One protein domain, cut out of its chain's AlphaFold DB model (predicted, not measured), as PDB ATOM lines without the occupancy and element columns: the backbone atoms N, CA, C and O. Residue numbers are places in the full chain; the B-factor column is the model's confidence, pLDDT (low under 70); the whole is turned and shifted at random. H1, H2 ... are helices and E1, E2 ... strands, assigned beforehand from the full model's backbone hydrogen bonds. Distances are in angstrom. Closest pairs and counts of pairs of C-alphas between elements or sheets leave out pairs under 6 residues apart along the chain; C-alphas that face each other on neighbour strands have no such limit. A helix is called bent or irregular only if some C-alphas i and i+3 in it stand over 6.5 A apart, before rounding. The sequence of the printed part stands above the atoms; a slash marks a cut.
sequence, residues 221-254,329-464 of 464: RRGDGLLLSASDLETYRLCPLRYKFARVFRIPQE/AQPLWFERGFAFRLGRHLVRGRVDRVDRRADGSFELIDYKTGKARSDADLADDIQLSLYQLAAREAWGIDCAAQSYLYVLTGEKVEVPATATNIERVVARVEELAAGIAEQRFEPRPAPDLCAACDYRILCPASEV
ATOM      1  N   ARG A 221      41.157 -20.811  10.339       80.62
ATOM      2  CA  ARG A 221      40.998 -19.521   9.653       80.62
ATOM      3  C   ARG A 221      42.331 -18.820   9.404       80.62
ATOM      4  O   ARG A 221      43.324 -19.051  10.094       80.62
ATOM      5  N   ARG A 222      42.345 -17.938   8.405       75.81
ATOM      6  CA  ARG A 222      43.426 -16.984   8.137       75.81
ATOM      7  C   ARG A 222      42.806 -15.647   7.734       75.81
ATOM      8  O   ARG A 222      42.278 -15.516   6.632       75.81
ATOM      9  N   GLY A 223      42.884 -14.662   8.630       80.44
ATOM     10  CA  GLY A 223      42.082 -13.441   8.504       80.44
ATOM     11  C   GLY A 223      40.591 -13.786   8.503       80.44
ATOM     12  O   GLY A 223      40.167 -14.683   9.229       80.44
ATOM     13  N   ASP A 224      39.823 -13.148   7.625       81.88
ATOM     14  CA  ASP A 224      38.363 -13.317   7.557       81.88
ATOM     15  C   ASP A 224      37.907 -14.597   6.826       81.88
ATOM     16  O   ASP A 224      36.710 -14.871   6.695       81.88
ATOM     17  N   GLY A 225      38.848 -15.397   6.317       85.75
ATOM     18  CA  GLY A 225      38.572 -16.606   5.544       85.75
ATOM     19  C   GLY A 225      39.026 -17.898   6.205       85.75
ATOM     20  O   GLY A 225      39.796 -17.904   7.162       85.75
ATOM     21  N   LEU A 226      38.564 -19.015   5.644       86.25
ATOM     22  CA  LEU A 226      39.022 -20.355   6.026       86.25
ATOM     23  C   LEU A 226      40.408 -20.652   5.451       86.25
ATOM     24  O   LEU A 226      40.739 -20.205   4.351       86.25
ATOM     25  N   LEU A 227      41.176 -21.459   6.177       85.56
ATOM     26  CA  LEU A 227      42.391 -22.097   5.690       85.56
ATOM     27  C   LEU A 227      42.043 -23.489   5.149       85.56
ATOM     28  O   LEU A 227      41.668 -24.373   5.916       85.56
ATOM     29  N   LEU A 228      42.179 -23.682   3.838       87.69
ATOM     30  CA  LEU A 228      41.722 -24.875   3.120       87.69
ATOM     31  C   LEU A 228      42.864 -25.552   2.350       87.69
ATOM     32  O   LEU A 228      43.869 -24.931   2.003       87.69
ATOM     33  N   SER A 229      42.677 -26.829   2.042       87.69
ATOM     34  CA  SER A 229      43.512 -27.637   1.149       87.69
ATOM     35  C   SER A 229      42.635 -28.575   0.316       87.69
ATOM     36  O   SER A 229      41.459 -28.763   0.629       87.69
ATOM     37  N   ALA A 230      43.187 -29.194  -0.732       86.50
ATOM     38  CA  ALA A 230      42.442 -30.179  -1.521       86.50
ATOM     39  C   ALA A 230      41.917 -31.332  -0.645       86.50
ATOM     40  O   ALA A 230      40.750 -31.700  -0.736       86.50
ATOM     41  N   SER A 231      42.750 -31.844   0.268       84.69
ATOM     42  CA  SER A 231      42.358 -32.904   1.201       84.69
ATOM     43  C   SER A 231      41.294 -32.450   2.201       84.69
ATOM     44  O   SER A 231      40.421 -33.243   2.545       84.69
ATOM     45  N   ASP A 232      41.330 -31.190   2.651       87.75
ATOM     46  CA  ASP A 232      40.285 -30.605   3.505       87.75
ATOM     47  C   ASP A 232      38.924 -30.624   2.802       87.75
ATOM     48  O   ASP A 232      37.937 -31.110   3.357       87.75
ATOM     49  N   LEU A 233      38.895 -30.135   1.561       90.94
ATOM     50  CA  LEU A 233      37.691 -30.051   0.739       90.94
ATOM     51  C   LEU A 233      37.137 -31.432   0.407       90.94
ATOM     52  O   LEU A 233      35.938 -31.657   0.550       90.94
ATOM     53  N   GLU A 234      38.005 -32.366   0.024       88.25
ATOM     54  CA  GLU A 234      37.616 -33.745  -0.258       88.25
ATOM     55  C   GLU A 234      37.080 -34.435   1.002       88.25
ATOM     56  O   GLU A 234      36.037 -35.079   0.959       88.25
ATOM     57  N   THR A 235      37.726 -34.241   2.157       89.88
ATOM     58  CA  THR A 235      37.258 -34.816   3.429       89.88
ATOM     59  C   THR A 235      35.866 -34.298   3.786       89.88
ATOM     60  O   THR A 235      34.996 -35.100   4.125       89.88
ATOM     61  N   TYR A 236      35.632 -32.986   3.670       94.50
ATOM     62  CA  TYR A 236      34.324 -32.381   3.935       94.50
ATOM     63  C   TYR A 236      33.265 -32.826   2.915       94.50
ATOM     64  O   TYR A 236      32.145 -33.158   3.294       94.50
ATOM     65  N   ARG A 237      33.631 -32.907   1.628       92.50
ATOM     66  CA  ARG A 237      32.767 -33.397   0.542       92.50
ATOM     67  C   ARG A 237      32.300 -34.831   0.789       92.50
ATOM     68  O   ARG A 237      31.117 -35.116   0.606       92.50
ATOM     69  N   LEU A 238      33.227 -35.712   1.171       90.75
ATOM     70  CA  LEU A 238      32.940 -37.117   1.456       90.75
ATOM     71  C   LEU A 238      32.075 -37.254   2.710       90.75
ATOM     72  O   LEU A 238      31.069 -37.957   2.682       90.75
ATOM     73  N   CYS A 239      32.439 -36.575   3.800       94.06
ATOM     74  CA  CYS A 239      31.634 -36.536   5.016       94.06
ATOM     75  C   CYS A 239      31.977 -35.295   5.868       94.06
ATOM     76  O   CYS A 239      33.066 -35.240   6.452       94.06
ATOM     77  N   PRO A 240      31.049 -34.330   6.022       95.94
ATOM     78  CA  PRO A 240      31.262 -33.141   6.851       95.94
ATOM     79  C   PRO A 240      31.639 -33.471   8.299       95.94
ATOM     80  O   PRO A 240      32.512 -32.828   8.885       95.94
ATOM     81  N   LEU A 241      31.053 -34.533   8.857       91.69
ATOM     82  CA  LEU A 241      31.387 -34.979  10.205       91.69
ATOM     83  C   LEU A 241      32.827 -35.513  10.312       91.69
ATOM     84  O   LEU A 241      33.529 -35.210  11.276       91.69
ATOM     85  N   ARG A 242      33.316 -36.236   9.294       90.50
ATOM     86  CA  ARG A 242      34.723 -36.678   9.230       90.50
ATOM     87  C   ARG A 242      35.674 -35.482   9.229       90.50
ATOM     88  O   ARG A 242      36.701 -35.515   9.903       90.50
ATOM     89  N   TYR A 243      35.326 -34.421   8.500       91.31
ATOM     90  CA  TYR A 243      36.100 -33.180   8.498       91.31
ATOM     91  C   TYR A 243      36.119 -32.519   9.879       91.31
ATOM     92  O   TYR A 243      37.190 -32.136  10.350       91.31
ATOM     93  N   LYS A 244      34.967 -32.433  10.560       85.88
ATOM     94  CA  LYS A 244      34.882 -31.890  11.924       85.88
ATOM     95  C   LYS A 244      35.847 -32.609  12.867       85.88
ATOM     96  O   LYS A 244      36.658 -31.952  13.517       85.88
ATOM     97  N   PHE A 245      35.833 -33.939  12.885       79.88
ATOM     98  CA  PHE A 245      36.739 -34.718  13.731       79.88
ATOM     99  C   PHE A 245      38.215 -34.503  13.380       79.88
ATOM    100  O   PHE A 245      39.027 -34.228  14.265       79.88
ATOM    101  N   ALA A 246      38.563 -34.548  12.095       76.25
ATOM    102  CA  ALA A 246      39.952 -34.445  11.654       76.25
ATOM    103  C   ALA A 246      40.548 -33.035  11.769       76.25
ATOM    104  O   ALA A 246      41.746 -32.890  12.012       76.25
ATOM    105  N   ARG A 247      39.750 -31.986  11.541       80.75
ATOM    106  CA  ARG A 247      40.260 -30.624  11.295       80.75
ATOM    107  C   ARG A 247      39.824 -29.597  12.322       80.75
ATOM    108  O   ARG A 247      40.621 -28.717  12.637       80.75
ATOM    109  N   VAL A 248      38.614 -29.734  12.858       76.50
ATOM    110  CA  VAL A 248      38.101 -28.854  13.918       76.50
ATOM    111  C   VAL A 248      38.556 -29.388  15.274       76.50
ATOM    112  O   VAL A 248      39.247 -28.693  16.009       76.50
ATOM    113  N   PHE A 249      38.266 -30.656  15.572       71.19
ATOM    114  CA  PHE A 249      38.665 -31.285  16.838       71.19
ATOM    115  C   PHE A 249      40.089 -31.835  16.836       71.19
ATOM    116  O   PHE A 249      40.649 -32.068  17.902       71.19
ATOM    117  N   ARG A 250      40.690 -32.014  15.653       71.38
ATOM    118  CA  ARG A 250      42.057 -32.534  15.486       71.38
ATOM    119  C   ARG A 250      42.267 -33.885  16.178       71.38
ATOM    120  O   ARG A 250      43.347 -34.144  16.701       71.38
ATOM    121  N   ILE A 251      41.246 -34.744  16.148       69.81
ATOM    122  CA  ILE A 251      41.332 -36.108  16.675       69.81
ATOM    123  C   ILE A 251      42.363 -36.873  15.832       69.81
ATOM    124  O   ILE A 251      42.143 -37.019  14.618       69.81
ATOM    125  N   PRO A 252      43.477 -37.335  16.435       68.06
ATOM    126  CA  PRO A 252      44.522 -38.046  15.712       68.06
ATOM    127  C   PRO A 252      43.983 -39.309  15.039       68.06
ATOM    128  O   PRO A 252      43.148 -40.015  15.595       68.06
ATOM    129  N   GLN A 253      44.487 -39.597  13.842       64.75
ATOM    130  CA  GLN A 253      44.255 -40.856  13.135       64.75
ATOM    131  C   GLN A 253      45.562 -41.639  13.148       64.75
ATOM    132  O   GLN A 253      46.623 -41.051  12.917       64.75
ATOM    133  N   GLU A 254      45.501 -42.952  13.366       70.00
ATOM    134  CA  GLU A 254      46.665 -43.785  13.097       70.00
ATOM    135  C   GLU A 254      46.803 -43.964  11.577       70.00
ATOM    136  O   GLU A 254      45.884 -44.473  10.933       70.00
ATOM    137  N   ALA A 329      59.613 -34.788 -21.594       83.31
ATOM    138  CA  ALA A 329      59.253 -33.881 -20.510       83.31
ATOM    139  C   ALA A 329      60.359 -33.805 -19.437       83.31
ATOM    140  O   ALA A 329      60.885 -34.824 -18.986       83.31
ATOM    141  N   GLN A 330      60.718 -32.586 -19.038       85.25
ATOM    142  CA  GLN A 330      61.742 -32.312 -18.037       85.25
ATOM    143  C   GLN A 330      61.084 -31.920 -16.718       85.25
ATOM    144  O   GLN A 330      60.377 -30.909 -16.688       85.25
ATOM    145  N   PRO A 331      61.331 -32.640 -15.614       88.25
ATOM    146  CA  PRO A 331      60.860 -32.188 -14.317       88.25
ATOM    147  C   PRO A 331      61.508 -30.872 -13.942       88.25
ATOM    148  O   PRO A 331      62.733 -30.738 -13.969       88.25
ATOM    149  N   LEU A 332      60.668 -29.913 -13.586       89.06
ATOM    150  CA  LEU A 332      61.087 -28.587 -13.178       89.06
ATOM    151  C   LEU A 332      60.996 -28.431 -11.664       89.06
ATOM    152  O   LEU A 332      61.933 -27.941 -11.037       89.06
ATOM    153  N   TRP A 333      59.877 -28.860 -11.080       90.50
ATOM    154  CA  TRP A 333      59.645 -28.760  -9.646       90.50
ATOM    155  C   TRP A 333      59.154 -30.075  -9.065       90.50
ATOM    156  O   TRP A 333      58.433 -30.830  -9.713       90.50
ATOM    157  N   PHE A 334      59.523 -30.299  -7.810       87.81
ATOM    158  CA  PHE A 334      59.063 -31.409  -6.993       87.81
ATOM    159  C   PHE A 334      58.548 -30.861  -5.679       87.81
ATOM    160  O   PHE A 334      59.126 -29.901  -5.161       87.81
ATOM    161  N   GLU A 335      57.477 -31.462  -5.167       82.88
ATOM    162  CA  GLU A 335      56.898 -31.122  -3.869       82.88
ATOM    163  C   GLU A 335      56.710 -29.600  -3.727       82.88
ATOM    164  O   GLU A 335      57.003 -28.990  -2.697       82.88
ATOM    165  N   ARG A 336      56.262 -28.935  -4.799       86.06
ATOM    166  CA  ARG A 336      56.195 -27.473  -4.864       86.06
ATOM    167  C   ARG A 336      55.001 -26.992  -4.055       86.06
ATOM    168  O   ARG A 336      53.854 -27.264  -4.398       86.06
ATOM    169  N   GLY A 337      55.277 -26.261  -2.977       87.44
ATOM    170  CA  GLY A 337      54.244 -25.627  -2.166       87.44
ATOM    171  C   GLY A 337      53.536 -24.496  -2.914       87.44
ATOM    172  O   GLY A 337      54.152 -23.760  -3.690       87.44
ATOM    173  N   PHE A 338      52.248 -24.329  -2.638       83.75
ATOM    174  CA  PHE A 338      51.469 -23.182  -3.086       83.75
ATOM    175  C   PHE A 338      50.583 -22.651  -1.963       83.75
ATOM    176  O   PHE A 338      50.150 -23.388  -1.071       83.75
ATOM    177  N   ALA A 339      50.282 -21.362  -2.049       87.38
ATOM    178  CA  ALA A 339      49.228 -20.721  -1.290       87.38
ATOM    179  C   ALA A 339      48.645 -19.595  -2.146       87.38
ATOM    180  O   ALA A 339      49.396 -18.756  -2.638       87.38
ATOM    181  N   PHE A 340      47.330 -19.575  -2.332       84.81
ATOM    182  CA  PHE A 340      46.647 -18.521  -3.079       84.81
ATOM    183  C   PHE A 340      45.282 -18.219  -2.463       84.81
ATOM    184  O   PHE A 340      44.713 -19.031  -1.726       84.81
ATOM    185  N   ARG A 341      44.767 -17.020  -2.736       89.69
ATOM    186  CA  ARG A 341      43.449 -16.607  -2.252       89.69
ATOM    187  C   ARG A 341      42.374 -17.053  -3.230       89.69
ATOM    188  O   ARG A 341      42.460 -16.755  -4.415       89.69
ATOM    189  N   LEU A 342      41.338 -17.691  -2.702       87.88
ATOM    190  CA  LEU A 342      40.102 -17.969  -3.416       87.88
ATOM    191  C   LEU A 342      38.961 -17.239  -2.706       87.88
ATOM    192  O   LEU A 342      38.518 -17.640  -1.625       87.88
ATOM    193  N   GLY A 343      38.557 -16.097  -3.267       88.19
ATOM    194  CA  GLY A 343      37.698 -15.142  -2.571       88.19
ATOM    195  C   GLY A 343      38.327 -14.705  -1.241       88.19
ATOM    196  O   GLY A 343      39.450 -14.188  -1.188       88.19
ATOM    197  N   ARG A 344      37.614 -14.937  -0.134       89.25
ATOM    198  CA  ARG A 344      38.137 -14.687   1.222       89.25
ATOM    199  C   ARG A 344      39.030 -15.808   1.759       89.25
ATOM    200  O   ARG A 344      39.787 -15.557   2.688       89.25
ATOM    201  N   HIS A 345      38.947 -17.015   1.204       91.88
ATOM    202  CA  HIS A 345      39.611 -18.209   1.725       91.88
ATOM    203  C   HIS A 345      41.072 -18.288   1.268       91.88
ATOM    204  O   HIS A 345      41.414 -17.854   0.167       91.88
ATOM    205  N   LEU A 346      41.938 -18.861   2.105       87.81
ATOM    206  CA  LEU A 346      43.314 -19.184   1.737       87.81
ATOM    207  C   LEU A 346      43.403 -20.676   1.430       87.81
ATOM    208  O   LEU A 346      43.224 -21.504   2.322       87.81
ATOM    209  N   VAL A 347      43.712 -21.010   0.182       87.75
ATOM    210  CA  VAL A 347      43.938 -22.388  -0.246       87.75
ATOM    211  C   VAL A 347      45.435 -22.649  -0.276       87.75
ATOM    212  O   VAL A 347      46.187 -21.897  -0.897       87.75
ATOM    213  N   ARG A 348      45.875 -23.720   0.383       88.00
ATOM    214  CA  ARG A 348      47.270 -24.167   0.392       88.00
ATOM    215  C   ARG A 348      47.392 -25.647   0.080       88.00
ATOM    216  O   ARG A 348      46.488 -26.438   0.343       88.00
ATOM    217  N   GLY A 349      48.557 -26.027  -0.414       84.38
ATOM    218  CA  GLY A 349      48.857 -27.412  -0.719       84.38
ATOM    219  C   GLY A 349      50.232 -27.556  -1.332       84.38
ATOM    220  O   GLY A 349      51.084 -26.666  -1.221       84.38
ATOM    221  N   ARG A 350      50.441 -28.708  -1.953       85.88
ATOM    222  CA  ARG A 350      51.705 -29.083  -2.558       85.88
ATOM    223  C   ARG A 350      51.431 -29.953  -3.774       85.88
ATOM    224  O   ARG A 350      50.546 -30.798  -3.713       85.88
ATOM    225  N   VAL A 351      52.155 -29.705  -4.859       88.69
ATOM    226  CA  VAL A 351      52.115 -30.550  -6.057       88.69
ATOM    227  C   VAL A 351      53.376 -31.401  -6.090       88.69
ATOM    228  O   VAL A 351      54.477 -30.851  -6.015       88.69
ATOM    229  N   ASP A 352      53.217 -32.715  -6.226       91.44
ATOM    230  CA  ASP A 352      54.319 -33.677  -6.125       91.44
ATOM    231  C   ASP A 352      55.376 -33.467  -7.212       91.44
ATOM    232  O   ASP A 352      56.576 -33.528  -6.936       91.44
ATOM    233  N   ARG A 353      54.947 -33.207  -8.455       92.94
ATOM    234  CA  ARG A 353      55.841 -32.975  -9.593       92.94
ATOM    235  C   ARG A 353      55.214 -32.058 -10.642       92.94
ATOM    236  O   ARG A 353      54.046 -32.195 -10.992       92.94
ATOM    237  N   VAL A 354      56.020 -31.142 -11.170       93.25
ATOM    238  CA  VAL A 354      55.678 -30.283 -12.309       93.25
ATOM    239  C   VAL A 354      56.717 -30.491 -13.396       93.25
ATOM    240  O   VAL A 354      57.905 -30.240 -13.176       93.25
ATOM    241  N   ASP A 355      56.256 -30.907 -14.567       92.75
ATOM    242  CA  ASP A 355      57.092 -31.141 -15.735       92.75
ATOM    243  C   ASP A 355      56.909 -30.037 -16.768       92.75
ATOM    244  O   ASP A 355      55.803 -29.557 -17.003       92.75
ATOM    245  N   ARG A 356      58.000 -29.672 -17.437       92.31
ATOM    246  CA  ARG A 356      57.976 -28.897 -18.671       92.31
ATOM    247  C   ARG A 356      58.025 -29.858 -19.855       92.31
ATOM    248  O   ARG A 356      58.989 -30.604 -20.013       92.31
ATOM    249  N   ARG A 357      56.991 -29.849 -20.687       88.94
ATOM    250  CA  ARG A 357      56.880 -30.670 -21.896       88.94
ATOM    251  C   ARG A 357      57.766 -30.107 -23.011       88.94
ATOM    252  O   ARG A 357      58.247 -28.976 -22.937       88.94
ATOM    253  N   ALA A 358      57.989 -30.908 -24.053       86.12
ATOM    254  CA  ALA A 358      58.864 -30.543 -25.171       86.12
ATOM    255  C   ALA A 358      58.384 -29.296 -25.944       86.12
ATOM    256  O   ALA A 358      59.201 -28.532 -26.446       86.12
ATOM    257  N   ASP A 359      57.071 -29.061 -25.989       86.62
ATOM    258  CA  ASP A 359      56.449 -27.862 -26.569       86.62
ATOM    259  C   ASP A 359      56.531 -26.623 -25.652       86.62
ATOM    260  O   ASP A 359      56.063 -25.545 -26.011       86.62
ATOM    261  N   GLY A 360      57.138 -26.758 -24.469       87.25
ATOM    262  CA  GLY A 360      57.279 -25.697 -23.478       87.25
ATOM    263  C   GLY A 360      56.100 -25.552 -22.518       87.25
ATOM    264  O   GLY A 360      56.226 -24.767 -21.579       87.25
ATOM    265  N   SER A 361      55.009 -26.300 -22.709       90.62
ATOM    266  CA  SER A 361      53.860 -26.300 -21.799       90.62
ATOM    267  C   SER A 361      54.153 -27.060 -20.505       90.62
ATOM    268  O   SER A 361      55.108 -27.837 -20.425       90.62
ATOM    269  N   PHE A 362      53.337 -26.842 -19.472       92.81
ATOM    270  CA  PHE A 362      53.528 -27.476 -18.170       92.81
ATOM    271  C   PHE A 362      52.526 -28.607 -17.931       92.81
ATOM    272  O   PHE A 362      51.352 -28.497 -18.290       92.81
ATOM    273  N   GLU A 363      52.987 -29.675 -17.285       92.50
ATOM    274  CA  GLU A 363      52.176 -30.801 -16.822       92.50
ATOM    275  C   GLU A 363      52.287 -30.934 -15.303       92.50
ATOM    276  O   GLU A 363      53.390 -30.993 -14.755       92.50
ATOM    277  N   LEU A 364      51.143 -30.999 -14.624       92.94
ATOM    278  CA  LEU A 364      51.072 -31.298 -13.194       92.94
ATOM    279  C   LEU A 364      50.937 -32.808 -13.010       92.94
ATOM    280  O   LEU A 364      50.083 -33.430 -13.642       92.94
ATOM    281  N   ILE A 365      51.761 -33.397 -12.149       92.62
ATOM    282  CA  ILE A 365      51.783 -34.838 -11.901       92.62
ATOM    283  C   ILE A 365      51.609 -35.095 -10.406       92.62
ATOM    284  O   ILE A 365      52.369 -34.575  -9.589       92.62
ATOM    285  N   ASP A 366      50.636 -35.940 -10.071       92.38
ATOM    286  CA  ASP A 366      50.391 -36.433  -8.714       92.38
ATOM    287  C   ASP A 366      50.672 -37.943  -8.642       92.38
ATOM    288  O   ASP A 366      50.222 -38.739  -9.477       92.38
ATOM    289  N   TYR A 367      51.480 -38.348  -7.667       93.88
ATOM    290  CA  TYR A 367      51.893 -39.723  -7.460       93.88
ATOM    291  C   TYR A 367      50.839 -40.493  -6.664       93.88
ATOM    292  O   TYR A 367      50.572 -40.234  -5.488       93.88
ATOM    293  N   LYS A 368      50.313 -41.561  -7.260       92.00
ATOM    294  CA  LYS A 368      49.392 -42.483  -6.590       92.00
ATOM    295  C   LYS A 368      50.055 -43.836  -6.343       92.00
ATOM    296  O   LYS A 368      50.756 -44.390  -7.187       92.00
ATOM    297  N   THR A 369      49.810 -44.400  -5.164       87.81
ATOM    298  CA  THR A 369      50.307 -45.732  -4.767       87.81
ATOM    299  C   THR A 369      49.211 -46.800  -4.744       87.81
ATOM    300  O   THR A 369      49.504 -47.987  -4.589       87.81
ATOM    301  N   GLY A 370      47.952 -46.386  -4.924       81.69
ATOM    302  CA  GLY A 370      46.776 -47.246  -5.016       81.69
ATOM    303  C   GLY A 370      46.514 -47.787  -6.425       81.69
ATOM    304  O   GLY A 370      47.380 -47.757  -7.299       81.69
ATOM    305  N   LYS A 371      45.302 -48.316  -6.631       74.06
ATOM    306  CA  LYS A 371      44.815 -48.739  -7.954       74.06
ATOM    307  C   LYS A 371      44.470 -47.525  -8.819       74.06
ATOM    308  O   LYS A 371      44.116 -46.480  -8.273       74.06
ATOM    309  N   ALA A 372      44.532 -47.714 -10.138       72.56
ATOM    310  CA  ALA A 372      44.034 -46.743 -11.099       72.56
ATOM    311  C   ALA A 372      42.550 -46.441 -10.859       72.56
ATOM    312  O   ALA A 372      41.750 -47.362 -10.680       72.56
ATOM    313  N   ARG A 373      42.221 -45.148 -10.800       69.81
ATOM    314  CA  ARG A 373      40.848 -44.636 -10.782       69.81
ATOM    315  C   ARG A 373      40.232 -44.741 -12.178       69.81
ATOM    316  O   ARG A 373      40.959 -44.653 -13.165       69.81
ATOM    317  N   SER A 374      38.919 -44.947 -12.247       68.19
ATOM    318  CA  SER A 374      38.186 -44.951 -13.518       68.19
ATOM    319  C   SER A 374      37.996 -43.526 -14.050       68.19
ATOM    320  O   SER A 374      38.035 -42.574 -13.276       68.19
ATOM    321  N   ASP A 375      37.724 -43.366 -15.347       65.56
ATOM    322  CA  ASP A 375      37.476 -42.045 -15.951       65.56
ATOM    323  C   ASP A 375      36.332 -41.277 -15.263       65.56
ATOM    324  O   ASP A 375      36.393 -40.057 -15.125       65.56
ATOM    325  N   ALA A 376      35.315 -41.990 -14.764       62.91
ATOM    326  CA  ALA A 376      34.219 -41.400 -13.999       62.91
ATOM    327  C   ALA A 376      34.682 -40.860 -12.631       62.91
ATOM    328  O   ALA A 376      34.260 -39.780 -12.231       62.91
ATOM    329  N   ASP A 377      35.590 -41.563 -11.944       65.56
ATOM    330  CA  ASP A 377      36.164 -41.107 -10.668       65.56
ATOM    331  C   ASP A 377      37.064 -39.874 -10.848       65.56
ATOM    332  O   ASP A 377      37.237 -39.084  -9.920       65.56
ATOM    333  N   LEU A 378      37.677 -39.735 -12.028       66.50
ATOM    334  CA  LEU A 378      38.582 -38.637 -12.371       66.50
ATOM    335  C   LEU A 378      37.833 -37.349 -12.732       66.50
ATOM    336  O   LEU A 378      38.358 -36.262 -12.501       66.50
ATOM    337  N   ALA A 379      36.611 -37.457 -13.263       63.81
ATOM    338  CA  ALA A 379      35.797 -36.308 -13.658       63.81
ATOM    339  C   ALA A 379      35.340 -35.443 -12.465       63.81
ATOM    340  O   ALA A 379      35.189 -34.230 -12.607       63.81
ATOM    341  N   ASP A 380      35.166 -36.051 -11.288       62.94
ATOM    342  CA  ASP A 380      34.732 -35.376 -10.054       62.94
ATOM    343  C   ASP A 380      35.902 -34.962  -9.138       62.94
ATOM    344  O   ASP A 380      35.691 -34.507  -8.007       62.94
ATOM    345  N   ASP A 381      37.144 -35.126  -9.597       70.19
ATOM    346  CA  ASP A 381      38.326 -34.910  -8.771       70.19
ATOM    347  C   ASP A 381      38.687 -33.419  -8.652       70.19
ATOM    348  O   ASP A 381      39.246 -32.783  -9.554       70.19
ATOM    349  N   ILE A 382      38.380 -32.845  -7.488       76.50
ATOM    350  CA  ILE A 382      38.678 -31.443  -7.179       76.50
ATOM    351  C   ILE A 382      40.184 -31.185  -7.031       76.50
ATOM    352  O   ILE A 382      40.618 -30.041  -7.165       76.50
ATOM    353  N   GLN A 383      40.993 -32.217  -6.757       83.12
ATOM    354  CA  GLN A 383      42.387 -32.051  -6.356       83.12
ATOM    355  C   GLN A 383      43.245 -31.470  -7.487       83.12
ATOM    356  O   GLN A 383      43.847 -30.410  -7.312       83.12
ATOM    357  N   LEU A 384      43.294 -32.130  -8.647       82.12
ATOM    358  CA  LEU A 384      44.133 -31.675  -9.762       82.12
ATOM    359  C   LEU A 384      43.623 -30.360 -10.366       82.12
ATOM    360  O   LEU A 384      44.411 -29.471 -10.684       82.12
ATOM    361  N   SER A 385      42.304 -30.175 -10.379       83.88
ATOM    362  CA  SER A 385      41.660 -28.916 -10.748       83.88
ATOM    363  C   SER A 385      42.102 -27.742  -9.859       83.88
ATOM    364  O   SER A 385      42.396 -26.647 -10.344       83.88
ATOM    365  N   LEU A 386      42.207 -27.969  -8.546       86.12
ATOM    366  CA  LEU A 386      42.728 -26.988  -7.595       86.12
ATOM    367  C   LEU A 386      44.226 -26.738  -7.802       86.12
ATOM    368  O   LEU A 386      44.681 -25.612  -7.619       86.12
ATOM    369  N   TYR A 387      44.991 -27.762  -8.187       89.25
ATOM    370  CA  TYR A 387      46.415 -27.624  -8.502       89.25
ATOM    371  C   TYR A 387      46.641 -26.812  -9.777       89.25
ATOM    372  O   TYR A 387      47.556 -25.996  -9.810       89.25
ATOM    373  N   GLN A 388      45.790 -26.966 -10.793       88.31
ATOM    374  CA  GLN A 388      45.829 -26.124 -11.989       88.31
ATOM    375  C   GLN A 388      45.565 -24.660 -11.642       88.31
ATOM    376  O   GLN A 388      46.310 -23.778 -12.070       88.31
ATOM    377  N   LEU A 389      44.550 -24.399 -10.813       88.31
ATOM    378  CA  LEU A 389      44.286 -23.049 -10.326       88.31
ATOM    379  C   LEU A 389      45.467 -22.515  -9.503       88.31
ATOM    380  O   LEU A 389      45.901 -21.389  -9.713       88.31
ATOM    381  N   ALA A 390      46.037 -23.333  -8.621       89.38
ATOM    382  CA  ALA A 390      47.209 -22.960  -7.842       89.38
ATOM    383  C   ALA A 390      48.420 -22.624  -8.720       89.38
ATOM    384  O   ALA A 390      49.129 -21.664  -8.433       89.38
ATOM    385  N   ALA A 391      48.652 -23.383  -9.791       90.06
ATOM    386  CA  ALA A 391      49.747 -23.132 -10.716       90.06
ATOM    387  C   ALA A 391      49.605 -21.763 -11.398       90.06
ATOM    388  O   ALA A 391      50.574 -21.001 -11.461       90.06
ATOM    389  N   ARG A 392      48.378 -21.402 -11.791       90.12
ATOM    390  CA  ARG A 392      48.072 -20.089 -12.362       90.12
ATOM    391  C   ARG A 392      48.216 -18.965 -11.335       90.12
ATOM    392  O   ARG A 392      48.959 -18.018 -11.568       90.12
ATOM    393  N   GLU A 393      47.546 -19.077 -10.189       89.50
ATOM    394  CA  GLU A 393      47.452 -17.989  -9.202       89.50
ATOM    395  C   GLU A 393      48.730 -17.810  -8.366       89.50
ATOM    396  O   GLU A 393      49.101 -16.687  -8.031       89.50
ATOM    397  N   ALA A 394      49.411 -18.901  -7.998       90.25
ATOM    398  CA  ALA A 394      50.580 -18.853  -7.117       90.25
ATOM    399  C   ALA A 394      51.913 -18.825  -7.875       90.25
ATOM    400  O   ALA A 394      52.901 -18.316  -7.341       90.25
ATOM    401  N   TRP A 395      51.978 -19.400  -9.082       91.19
ATOM    402  CA  TRP A 395      53.230 -19.519  -9.842       91.19
ATOM    403  C   TRP A 395      53.208 -18.792 -11.189       91.19
ATOM    404  O   TRP A 395      54.263 -18.677 -11.809       91.19
ATOM    405  N   GLY A 396      52.053 -18.284 -11.634       89.81
ATOM    406  CA  GLY A 396      51.929 -17.573 -12.905       89.81
ATOM    407  C   GLY A 396      52.165 -18.461 -14.129       89.81
ATOM    408  O   GLY A 396      52.633 -17.959 -15.148       89.81
ATOM    409  N   ILE A 397      51.899 -19.770 -14.024       89.19
ATOM    410  CA  ILE A 397      52.041 -20.711 -15.142       89.19
ATOM    411  C   ILE A 397      50.703 -21.356 -15.500       89.19
ATOM    412  O   ILE A 397      49.939 -21.755 -14.622       89.19
ATOM    413  N   ASP A 398      50.457 -21.512 -16.799       86.75
ATOM    414  CA  ASP A 398      49.328 -22.283 -17.309       86.75
ATOM    415  C   ASP A 398      49.768 -23.718 -17.605       86.75
ATOM    416  O   ASP A 398      50.717 -23.970 -18.355       86.75
ATOM    417  N   CYS A 399      49.073 -24.680 -17.001       85.38
ATOM    418  CA  CYS A 399      49.328 -26.100 -17.220       85.38
ATOM    419  C   CYS A 399      48.372 -26.650 -18.276       85.38
ATOM    420  O   CYS A 399      47.151 -26.566 -18.119       85.38
ATOM    421  N   ALA A 400      48.944 -27.230 -19.331       82.88
ATOM    422  CA  ALA A 400      48.207 -27.803 -20.455       82.88
ATOM    423  C   ALA A 400      47.701 -29.224 -20.166       82.88
ATOM    424  O   ALA A 400      46.755 -29.669 -20.806       82.88
ATOM    425  N   ALA A 401      48.321 -29.921 -19.210       86.94
ATOM    426  CA  ALA A 401      47.982 -31.294 -18.857       86.94
ATOM    427  C   ALA A 401      48.074 -31.538 -17.346       86.94
ATOM    428  O   ALA A 401      48.834 -30.883 -16.623       86.94
ATOM    429  N   GLN A 402      47.302 -32.512 -16.881       89.19
ATOM    430  CA  GLN A 402      47.294 -32.999 -15.505       89.19
ATOM    431  C   GLN A 402      47.274 -34.522 -15.549       89.19
ATOM    432  O   GLN A 402      46.491 -35.101 -16.302       89.19
ATOM    433  N   SER A 403      48.111 -35.171 -14.748       89.94
ATOM    434  CA  SER A 403      48.256 -36.624 -14.787       89.94
ATOM    435  C   SER A 403      48.367 -37.232 -13.399       89.94
ATOM    436  O   SER A 403      49.081 -36.731 -12.530       89.94
ATOM    437  N   TYR A 404      47.756 -38.399 -13.235       91.69
ATOM    438  CA  TYR A 404      48.083 -39.311 -12.148       91.69
ATOM    439  C   TYR A 404      49.154 -40.294 -12.600       91.69
ATOM    440  O   TYR A 404      48.999 -40.970 -13.617       91.69
ATOM    441  N   LEU A 405      50.235 -40.414 -11.829       92.81
ATOM    442  CA  LEU A 405      51.235 -41.459 -12.028       92.81
ATOM    443  C   LEU A 405      51.096 -42.525 -10.941       92.81
ATOM    444  O   LEU A 405      51.464 -42.317  -9.783       92.81
ATOM    445  N   TYR A 406      50.617 -43.701 -11.334       93.81
ATOM    446  CA  TYR A 406      50.485 -44.861 -10.462       93.81
ATOM    447  C   TYR A 406      51.837 -45.550 -10.316       93.81
ATOM    448  O   TYR A 406      52.199 -46.435 -11.090       93.81
ATOM    449  N   VAL A 407      52.605 -45.144  -9.304       94.19
ATOM    450  CA  VAL A 407      54.027 -45.494  -9.146       94.19
ATOM    451  C   VAL A 407      54.255 -47.005  -9.203       94.19
ATOM    452  O   VAL A 407      55.203 -47.463  -9.831       94.19
ATOM    453  N   LEU A 408      53.365 -47.801  -8.598       93.75
ATOM    454  CA  LEU A 408      53.530 -49.256  -8.539       93.75
ATOM    455  C   LEU A 408      53.363 -49.953  -9.888       93.75
ATOM    456  O   LEU A 408      54.045 -50.952 -10.131       93.75
ATOM    457  N   THR A 409      52.453 -49.480 -10.737       91.62
ATOM    458  CA  THR A 409      52.220 -50.051 -12.073       91.62
ATOM    459  C   THR A 409      53.099 -49.376 -13.124       91.62
ATOM    460  O   THR A 409      53.474 -50.015 -14.102       91.62
ATOM    461  N   GLY A 410      53.504 -48.126 -12.884       90.69
ATOM    462  CA  GLY A 410      54.177 -47.262 -13.851       90.69
ATOM    463  C   GLY A 410      53.210 -46.598 -14.835       90.69
ATOM    464  O   GLY A 410      53.662 -45.930 -15.763       90.69
ATOM    465  N   GLU A 411      51.904 -46.780 -14.649       91.25
ATOM    466  CA  GLU A 411      50.856 -46.236 -15.508       91.25
ATOM    467  C   GLU A 411      50.681 -44.737 -15.254       91.25
ATOM    468  O   GLU A 411      50.529 -44.313 -14.107       91.25
ATOM    469  N   LYS A 412      50.719 -43.935 -16.324       90.31
ATOM    470  CA  LYS A 412      50.422 -42.500 -16.276       90.31
ATOM    471  C   LYS A 412      49.071 -42.276 -16.944       90.31
ATOM    472  O   LYS A 412      48.960 -42.517 -18.142       90.31
ATOM    473  N   VAL A 413      48.087 -41.840 -16.170       88.00
ATOM    474  CA  VAL A 413      46.733 -41.554 -16.644       88.00
ATOM    475  C   VAL A 413      46.579 -40.045 -16.718       88.00
ATOM    476  O   VAL A 413      46.641 -39.366 -15.693       88.00
ATOM    477  N   GLU A 414      46.431 -39.535 -17.933       86.06
ATOM    478  CA  GLU A 414      46.135 -38.127 -18.177       86.06
ATOM    479  C   GLU A 414      44.661 -37.872 -17.864       86.06
ATOM    480  O   GLU A 414      43.788 -38.629 -18.288       86.06
ATOM    481  N   VAL A 415      44.382 -36.827 -17.092       80.38
ATOM    482  CA  VAL A 415      43.009 -36.419 -16.806       80.38
ATOM    483  C   VAL A 415      42.474 -35.706 -18.043       80.38
ATOM    484  O   VAL A 415      43.086 -34.721 -18.471       80.38
ATOM    485  N   PRO A 416      41.365 -36.183 -18.644       68.06
ATOM    486  CA  PRO A 416      40.827 -35.580 -19.850       68.06
ATOM    487  C   PRO A 416      40.620 -34.080 -19.667       68.06
ATOM    488  O   PRO A 416      40.028 -33.633 -18.685       68.06
ATOM    489  N   ALA A 417      41.044 -33.303 -20.664       59.62
ATOM    490  CA  ALA A 417      40.775 -31.874 -20.764       59.62
ATOM    491  C   ALA A 417      39.288 -31.593 -21.067       59.62
ATOM    492  O   ALA A 417      38.945 -30.729 -21.868       59.62
ATOM    493  N   THR A 418      38.357 -32.322 -20.457       51.12
ATOM    494  CA  THR A 418      36.946 -31.947 -20.431       51.12
ATOM    495  C   THR A 418      36.780 -30.872 -19.381       51.12
ATOM    496  O   THR A 418      36.327 -31.153 -18.281       51.12
ATOM    497  N   ALA A 419      37.211 -29.659 -19.732       46.94
ATOM    498  CA  ALA A 419      36.862 -28.411 -19.073       46.94
ATOM    499  C   ALA A 419      36.620 -28.574 -17.567       46.94
ATOM    500  O   ALA A 419      35.476 -28.586 -17.100       46.94
ATOM    501  N   THR A 420      37.709 -28.634 -16.803       53.84
ATOM    502  CA  THR A 420      37.720 -28.043 -15.472       53.84
ATOM    503  C   THR A 420      37.219 -26.618 -15.658       53.84
ATOM    504  O   THR A 420      37.995 -25.714 -15.965       53.84
ATOM    505  N   ASN A 421      35.902 -26.403 -15.606       65.75
ATOM    506  CA  ASN A 421      35.398 -25.054 -15.559       65.75
ATOM    507  C   ASN A 421      35.911 -24.563 -14.210       65.75
ATOM    508  O   ASN A 421      35.412 -24.976 -13.165       65.75
ATOM    509  N   ILE A 422      36.989 -23.783 -14.239       72.62
ATOM    510  CA  ILE A 422      37.600 -23.204 -13.050       72.62
ATOM    511  C   ILE A 422      36.501 -22.524 -12.232       72.62
ATOM    512  O   ILE A 422      36.504 -22.649 -11.018       72.62
ATOM    513  N   GLU A 423      35.484 -21.946 -12.877       79.06
ATOM    514  CA  GLU A 423      34.291 -21.402 -12.224       79.06
ATOM    515  C   GLU A 423      33.492 -22.474 -11.465       79.06
ATOM    516  O   GLU A 423      33.070 -22.220 -10.346       79.06
ATOM    517  N   ARG A 424      33.321 -23.690 -12.009       80.06
ATOM    518  CA  ARG A 424      32.700 -24.816 -11.280       80.06
ATOM    519  C   ARG A 424      33.527 -25.227 -10.071       80.06
ATOM    520  O   ARG A 424      32.952 -25.508  -9.027       80.06
ATOM    521  N   VAL A 425      34.852 -25.266 -10.195       81.31
ATOM    522  CA  VAL A 425      35.744 -25.605  -9.075       81.31
ATOM    523  C   VAL A 425      35.668 -24.525  -8.010       81.31
ATOM    524  O   VAL A 425      35.479 -24.844  -6.845       81.31
ATOM    525  N   VAL A 426      35.753 -23.255  -8.407       87.56
ATOM    526  CA  VAL A 426      35.622 -22.097  -7.520       87.56
ATOM    527  C   VAL A 426      34.279 -22.143  -6.799       87.56
ATOM    528  O   VAL A 426      34.266 -22.158  -5.573       87.56
ATOM    529  N   ALA A 427      33.174 -22.287  -7.537       88.75
ATOM    530  CA  ALA A 427      31.832 -22.396  -6.972       88.75
ATOM    531  C   ALA A 427      31.712 -23.587  -6.012       88.75
ATOM    532  O   ALA A 427      31.126 -23.467  -4.939       88.75
ATOM    533  N   ARG A 428      32.316 -24.732  -6.353       88.00
ATOM    534  CA  ARG A 428      32.324 -25.912  -5.487       88.00
ATOM    535  C   ARG A 428      33.129 -25.679  -4.213       88.00
ATOM    536  O   ARG A 428      32.688 -26.080  -3.141       88.00
ATOM    537  N   VAL A 429      34.295 -25.040  -4.299       90.56
ATOM    538  CA  VAL A 429      35.089 -24.685  -3.116       90.56
ATOM    539  C   VAL A 429      34.326 -23.696  -2.242       90.56
ATOM    540  O   VAL A 429      34.291 -23.887  -1.032       90.56
ATOM    541  N   GLU A 430      33.691 -22.681  -2.829       93.00
ATOM    542  CA  GLU A 430      32.876 -21.702  -2.104       93.00
ATOM    543  C   GLU A 430      31.680 -22.356  -1.403       93.00
ATOM    544  O   GLU A 430      31.436 -22.069  -0.234       93.00
ATOM    545  N   GLU A 431      30.986 -23.287  -2.062       94.19
ATOM    546  CA  GLU A 431      29.889 -24.061  -1.475       94.19
ATOM    547  C   GLU A 431      30.356 -24.879  -0.258       94.19
ATOM    548  O   GLU A 431      29.754 -24.805   0.818       94.19
ATOM    549  N   LEU A 432      31.451 -25.635  -0.401       94.19
ATOM    550  CA  LEU A 432      32.007 -26.442   0.692       94.19
ATOM    551  C   LEU A 432      32.518 -25.547   1.833       94.19
ATOM    552  O   LEU A 432      32.295 -25.837   3.007       94.19
ATOM    553  N   ALA A 433      33.167 -24.432   1.497       94.69
ATOM    554  CA  ALA A 433      33.666 -23.459   2.458       94.69
ATOM    555  C   ALA A 433      32.533 -22.753   3.219       94.69
ATOM    556  O   ALA A 433      32.674 -22.503   4.416       94.69
ATOM    557  N   ALA A 434      31.410 -22.457   2.559       94.94
ATOM    558  CA  ALA A 434      30.216 -21.931   3.211       94.94
ATOM    559  C   ALA A 434      29.664 -22.937   4.225       94.94
ATOM    560  O   ALA A 434      29.431 -22.569   5.372       94.94
ATOM    561  N   GLY A 435      29.571 -24.217   3.852       95.12
ATOM    562  CA  GLY A 435      29.161 -25.279   4.772       95.12
ATOM    563  C   GLY A 435      30.054 -25.388   6.014       95.12
ATOM    564  O   GLY A 435      29.547 -25.457   7.133       95.12
ATOM    565  N   ILE A 436      31.380 -25.317   5.843       93.88
ATOM    566  CA  ILE A 436      32.334 -25.313   6.967       93.88
ATOM    567  C   ILE A 436      32.147 -24.069   7.847       93.88
ATOM    568  O   ILE A 436      32.122 -24.183   9.071       93.88
ATOM    569  N   ALA A 437      32.021 -22.887   7.241       90.38
ATOM    570  CA  ALA A 437      31.868 -21.625   7.965       90.38
ATOM    571  C   ALA A 437      30.538 -21.541   8.734       90.38
ATOM    572  O   ALA A 437      30.492 -20.940   9.801       90.38
ATOM    573  N   GLU A 438      29.482 -22.162   8.211       93.75
ATOM    574  CA  GLU A 438      28.166 -22.290   8.853       93.75
ATOM    575  C   GLU A 438      28.102 -23.454   9.852       93.75
ATOM    576  O   GLU A 438      27.049 -23.712  10.428       93.75
ATOM    577  N   GLN A 439      29.217 -24.160  10.066       89.12
ATOM    578  CA  GLN A 439      29.325 -25.289  10.991       89.12
ATOM    579  C   GLN A 439      28.380 -26.461  10.654       89.12
ATOM    580  O   GLN A 439      28.022 -27.247  11.534       89.12
ATOM    581  N   ARG A 440      28.024 -26.621   9.369       93.19
ATOM    582  CA  ARG A 440      27.248 -27.759   8.852       93.19
ATOM    583  C   ARG A 440      28.130 -29.000   8.808       93.19
ATOM    584  O   ARG A 440      28.931 -29.173   7.887       93.19
ATOM    585  N   PHE A 441      28.040 -29.828   9.844       92.31
ATOM    586  CA  PHE A 441      28.891 -31.005  10.048       92.31
ATOM    587  C   PHE A 441      28.092 -32.304  10.191       92.31
ATOM    588  O   PHE A 441      28.525 -33.234  10.867       92.31
ATOM    589  N   GLU A 442      26.924 -32.374   9.562       90.62
ATOM    590  CA  GLU A 442      26.072 -33.555   9.557       90.62
ATOM    591  C   GLU A 442      26.786 -34.740   8.874       90.62
ATOM    592  O   GLU A 442      27.509 -34.561   7.883       90.62
ATOM    593  N   PRO A 443      26.620 -35.973   9.384       89.88
ATOM    594  CA  PRO A 443      27.200 -37.147   8.749       89.88
ATOM    595  C   PRO A 443      26.587 -37.373   7.364       89.88
ATOM    596  O   PRO A 443      25.402 -37.135   7.133       89.88
ATOM    597  N   ARG A 444      27.397 -37.903   6.445       92.69
ATOM    598  CA  ARG A 444      26.957 -38.355   5.121       92.69
ATOM    599  C   ARG A 444      27.283 -39.843   4.967       92.69
ATOM    600  O   ARG A 444      28.382 -40.167   4.519       92.69
ATOM    601  N   PRO A 445      26.387 -40.747   5.398       88.00
ATOM    602  CA  PRO A 445      26.655 -42.177   5.356       88.00
ATOM    603  C   PRO A 445      26.847 -42.677   3.926       88.00
ATOM    604  O   PRO A 445      26.041 -42.396   3.041       88.00
ATOM    605  N   ALA A 446      27.910 -43.445   3.716       87.31
ATOM    606  CA  ALA A 446      28.184 -44.164   2.481       87.31
ATOM    607  C   ALA A 446      28.802 -45.517   2.869       87.31
ATOM    608  O   ALA A 446      29.873 -45.500   3.477       87.31
ATOM    609  N   PRO A 447      28.167 -46.669   2.569       83.62
ATOM    610  CA  PRO A 447      28.557 -47.970   3.122       83.62
ATOM    611  C   PRO A 447      30.057 -48.283   3.018       83.62
ATOM    612  O   PRO A 447      30.694 -48.580   4.028       83.62
ATOM    613  N   ASP A 448      30.642 -48.106   1.831       82.88
ATOM    614  CA  ASP A 448      32.056 -48.410   1.579       82.88
ATOM    615  C   ASP A 448      33.014 -47.466   2.325       82.88
ATOM    616  O   ASP A 448      34.057 -47.887   2.825       82.88
ATOM    617  N   LEU A 449      32.660 -46.180   2.432       84.12
ATOM    618  CA  LEU A 449      33.481 -45.180   3.121       84.12
ATOM    619  C   LEU A 449      33.343 -45.283   4.641       84.12
ATOM    620  O   LEU A 449      34.327 -45.117   5.357       84.12
ATOM    621  N   CYS A 450      32.139 -45.570   5.138       82.62
ATOM    622  CA  CYS A 450      31.860 -45.745   6.560       82.62
ATOM    623  C   CYS A 450      32.551 -46.990   7.118       82.62
ATOM    624  O   CYS A 450      33.079 -46.937   8.227       82.62
ATOM    625  N   ALA A 451      32.594 -48.085   6.350       81.62
ATOM    626  CA  ALA A 451      33.267 -49.318   6.755       81.62
ATOM    627  C   ALA A 451      34.767 -49.113   7.035       81.62
ATOM    628  O   ALA A 451      35.310 -49.770   7.919       81.62
ATOM    629  N   ALA A 452      35.404 -48.183   6.316       78.44
ATOM    630  CA  ALA A 452      36.824 -47.850   6.430       78.44
ATOM    631  C   ALA A 452      37.095 -46.503   7.138       78.44
ATOM    632  O   ALA A 452      38.198 -45.970   7.031       78.44
ATOM    633  N   CYS A 453      36.102 -45.907   7.808       80.88
ATOM    634  CA  CYS A 453      36.248 -44.601   8.455       80.88
ATOM    635  C   CYS A 453      36.871 -44.730   9.853       80.88
ATOM    636  O   CYS A 453      36.286 -45.366  10.728       80.88
ATOM    637  N   ASP A 454      37.982 -44.030  10.097       79.31
ATOM    638  CA  ASP A 454      38.686 -44.019  11.395       79.31
ATOM    639  C   ASP A 454      37.824 -43.485  12.553       79.31
ATOM    640  O   ASP A 454      38.061 -43.788  13.717       79.31
ATOM    641  N   TYR A 455      36.789 -42.702  12.233       80.50
ATOM    642  CA  TYR A 455      35.868 -42.118  13.210       80.50
ATOM    643  C   TYR A 455      34.553 -42.874  13.334       80.50
ATOM    644  O   TYR A 455      33.613 -42.342  13.917       80.50
ATOM    645  N   ARG A 456      34.448 -44.083  12.767       79.94
ATOM    646  CA  ARG A 456      33.215 -44.878  12.830       79.94
ATOM    647  C   ARG A 456      32.720 -45.030  14.269       79.94
ATOM    648  O   ARG A 456      31.540 -44.844  14.494       79.94
ATOM    649  N   ILE A 457      33.627 -45.260  15.219       74.25
ATOM    650  CA  ILE A 457      33.323 -45.396  16.654       74.25
ATOM    651  C   ILE A 457      32.672 -44.129  17.240       74.25
ATOM    652  O   ILE A 457      31.843 -44.219  18.132       74.25
ATOM    653  N   LEU A 458      33.017 -42.948  16.720       74.19
ATOM    654  CA  LEU A 458      32.493 -41.654  17.180       74.19
ATOM    655  C   LEU A 458      31.299 -41.163  16.346       74.19
ATOM    656  O   LEU A 458      30.784 -40.069  16.578       74.19
ATOM    657  N   CYS A 459      30.912 -41.899  15.303       72.31
ATOM    658  CA  CYS A 459      29.955 -41.431  14.313       72.31
ATOM    659  C   CYS A 459      28.524 -41.801  14.736       72.31
ATOM    660  O   CYS A 459      28.187 -42.977  14.726       72.31
ATOM    661  N   PRO A 460      27.614 -40.838  14.962       76.56
ATOM    662  CA  PRO A 460      26.227 -41.145  15.320       76.56
ATOM    663  C   PRO A 460      25.463 -41.870  14.200       76.56
ATOM    664  O   PRO A 460      24.408 -42.439  14.432       76.56
ATOM    665  N   ALA A 461      25.980 -41.863  12.968       77.25
ATOM    666  CA  ALA A 461      25.369 -42.573  11.850       77.25
ATOM    667  C   ALA A 461      25.871 -44.018  11.674       77.25
ATOM    668  O   ALA A 461      25.506 -44.654  10.688       77.25
ATOM    669  N   SER A 462      26.733 -44.534  12.561       66.44
ATOM    670  CA  SER A 462      27.168 -45.938  12.518       66.44
ATOM    671  C   SER A 462      26.245 -46.903  13.264       66.44
ATOM    672  O   SER A 462      26.485 -48.105  13.202       66.44
ATOM    673  N   GLU A 463      25.234 -46.391  13.970       51.34
ATOM    674  CA  GLU A 463      24.259 -47.175  14.746       51.34
ATOM    675  C   GLU A 463      23.072 -47.706  13.912       51.34
ATOM    676  O   GLU A 463      22.153 -48.298  14.476       51.34
ATOM    677  N   VAL A 464      23.073 -47.510  12.584       47.44
ATOM    678  CA  VAL A 464      21.963 -47.868  11.674       47.44
ATOM    679  C   VAL A 464      22.294 -49.059  10.787       47.44
ATOM    680  O   VAL A 464      23.395 -49.056  10.185       47.44
TER     681      VAL A 464
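What this domain is: This is residues 221 to 254 and 329 to 464 of the 464 residues of the protein "PDDEXK_1 domain-containing protein" of bacterium HR41 (UniProt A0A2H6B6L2). A twisted, bent sheet of six strands curls round the helix H4, and at one end of that body the helical hairpin H1 and H2 and the long helix H5 make a helical part, joined on where H1 and H5 touch H4. The short H6 and the unnamed residues 452 to 464 lie far out from the sheet. The printed part has 170 residues, with named elements in the order E1 H1 H2 E2 E3 E4 H3 H4 E5 E6 H5 H6, six helices and six strands, class mixed. The sheet is branched and mixed; the whole is compact, with a radius of gyration of the C-alphas of 17.0 A and spans of 55 by 40 by 29 A.

How they stand to each other: Start at E1, residues 225 to 228. Next, H1, residues 230 to 238, and H2, residues 240 to 248, form a hairpin, with closest C-alphas Tyr 236 and Tyr 243 at 5.0 A. Then E2, residues 330 to 342, E3, residues 345 to 356, and E4, residues 362 to 368, form a meander, each strand the antiparallel neighbour of the one before; look at N 338 and O 349, 3.0 A, and N 355 and O 363, 2.9 A. E1 is parallel to E3, with N 346 and O 226 at 2.9 A. H3, residues 375 to 379, only grazes the sheet. With E4 and H3, H4, residues 382 to 395, and E5, residues 399 to 406, make a strand-helix-strand unit, parallel neighbour strands joined through helices, with a right-handed crossover; N 366 and O 403 are 3.0 A apart. H4 touches H1 with residues 382 to 386 alone, at a shallow tilt of 28 degrees, opposite ways; their closest C-alphas are Ala 230 and Gln 383, 5.2 A. E6, residues 411 to 414, forms a hairpin with E5, N 404 to O 413 being 2.9 A. H5, residues 422 to 437, touches H1, closest at C-alphas Leu 233 and Leu 432, 6.7 A. H6, residues 447 to 451, is apart from H5. In H1 to H6 every O i to N i+4 pair is within hydrogen-bond range.

Where its parts are: Find C-alpha 225, where E1 begins, at (38.572, -16.606, 5.544). E2 runs 29.8 A, E3 29.5 A and H5 21.8 A. H6 ends at C-alpha 451, (33.267, -49.318, 6.755).

The domain as a whole: The farthest C-alphas, Asp 359 and Glu 463, are 55.8 A apart. Residues 255 to 328 are not printed, with 37.2 A between C-alphas 254 and 329. Of the links printed whole, none is long. Confidence is under 70 at residues 251 to 253, 373 to 380, 416 to 421 and 462 to 464.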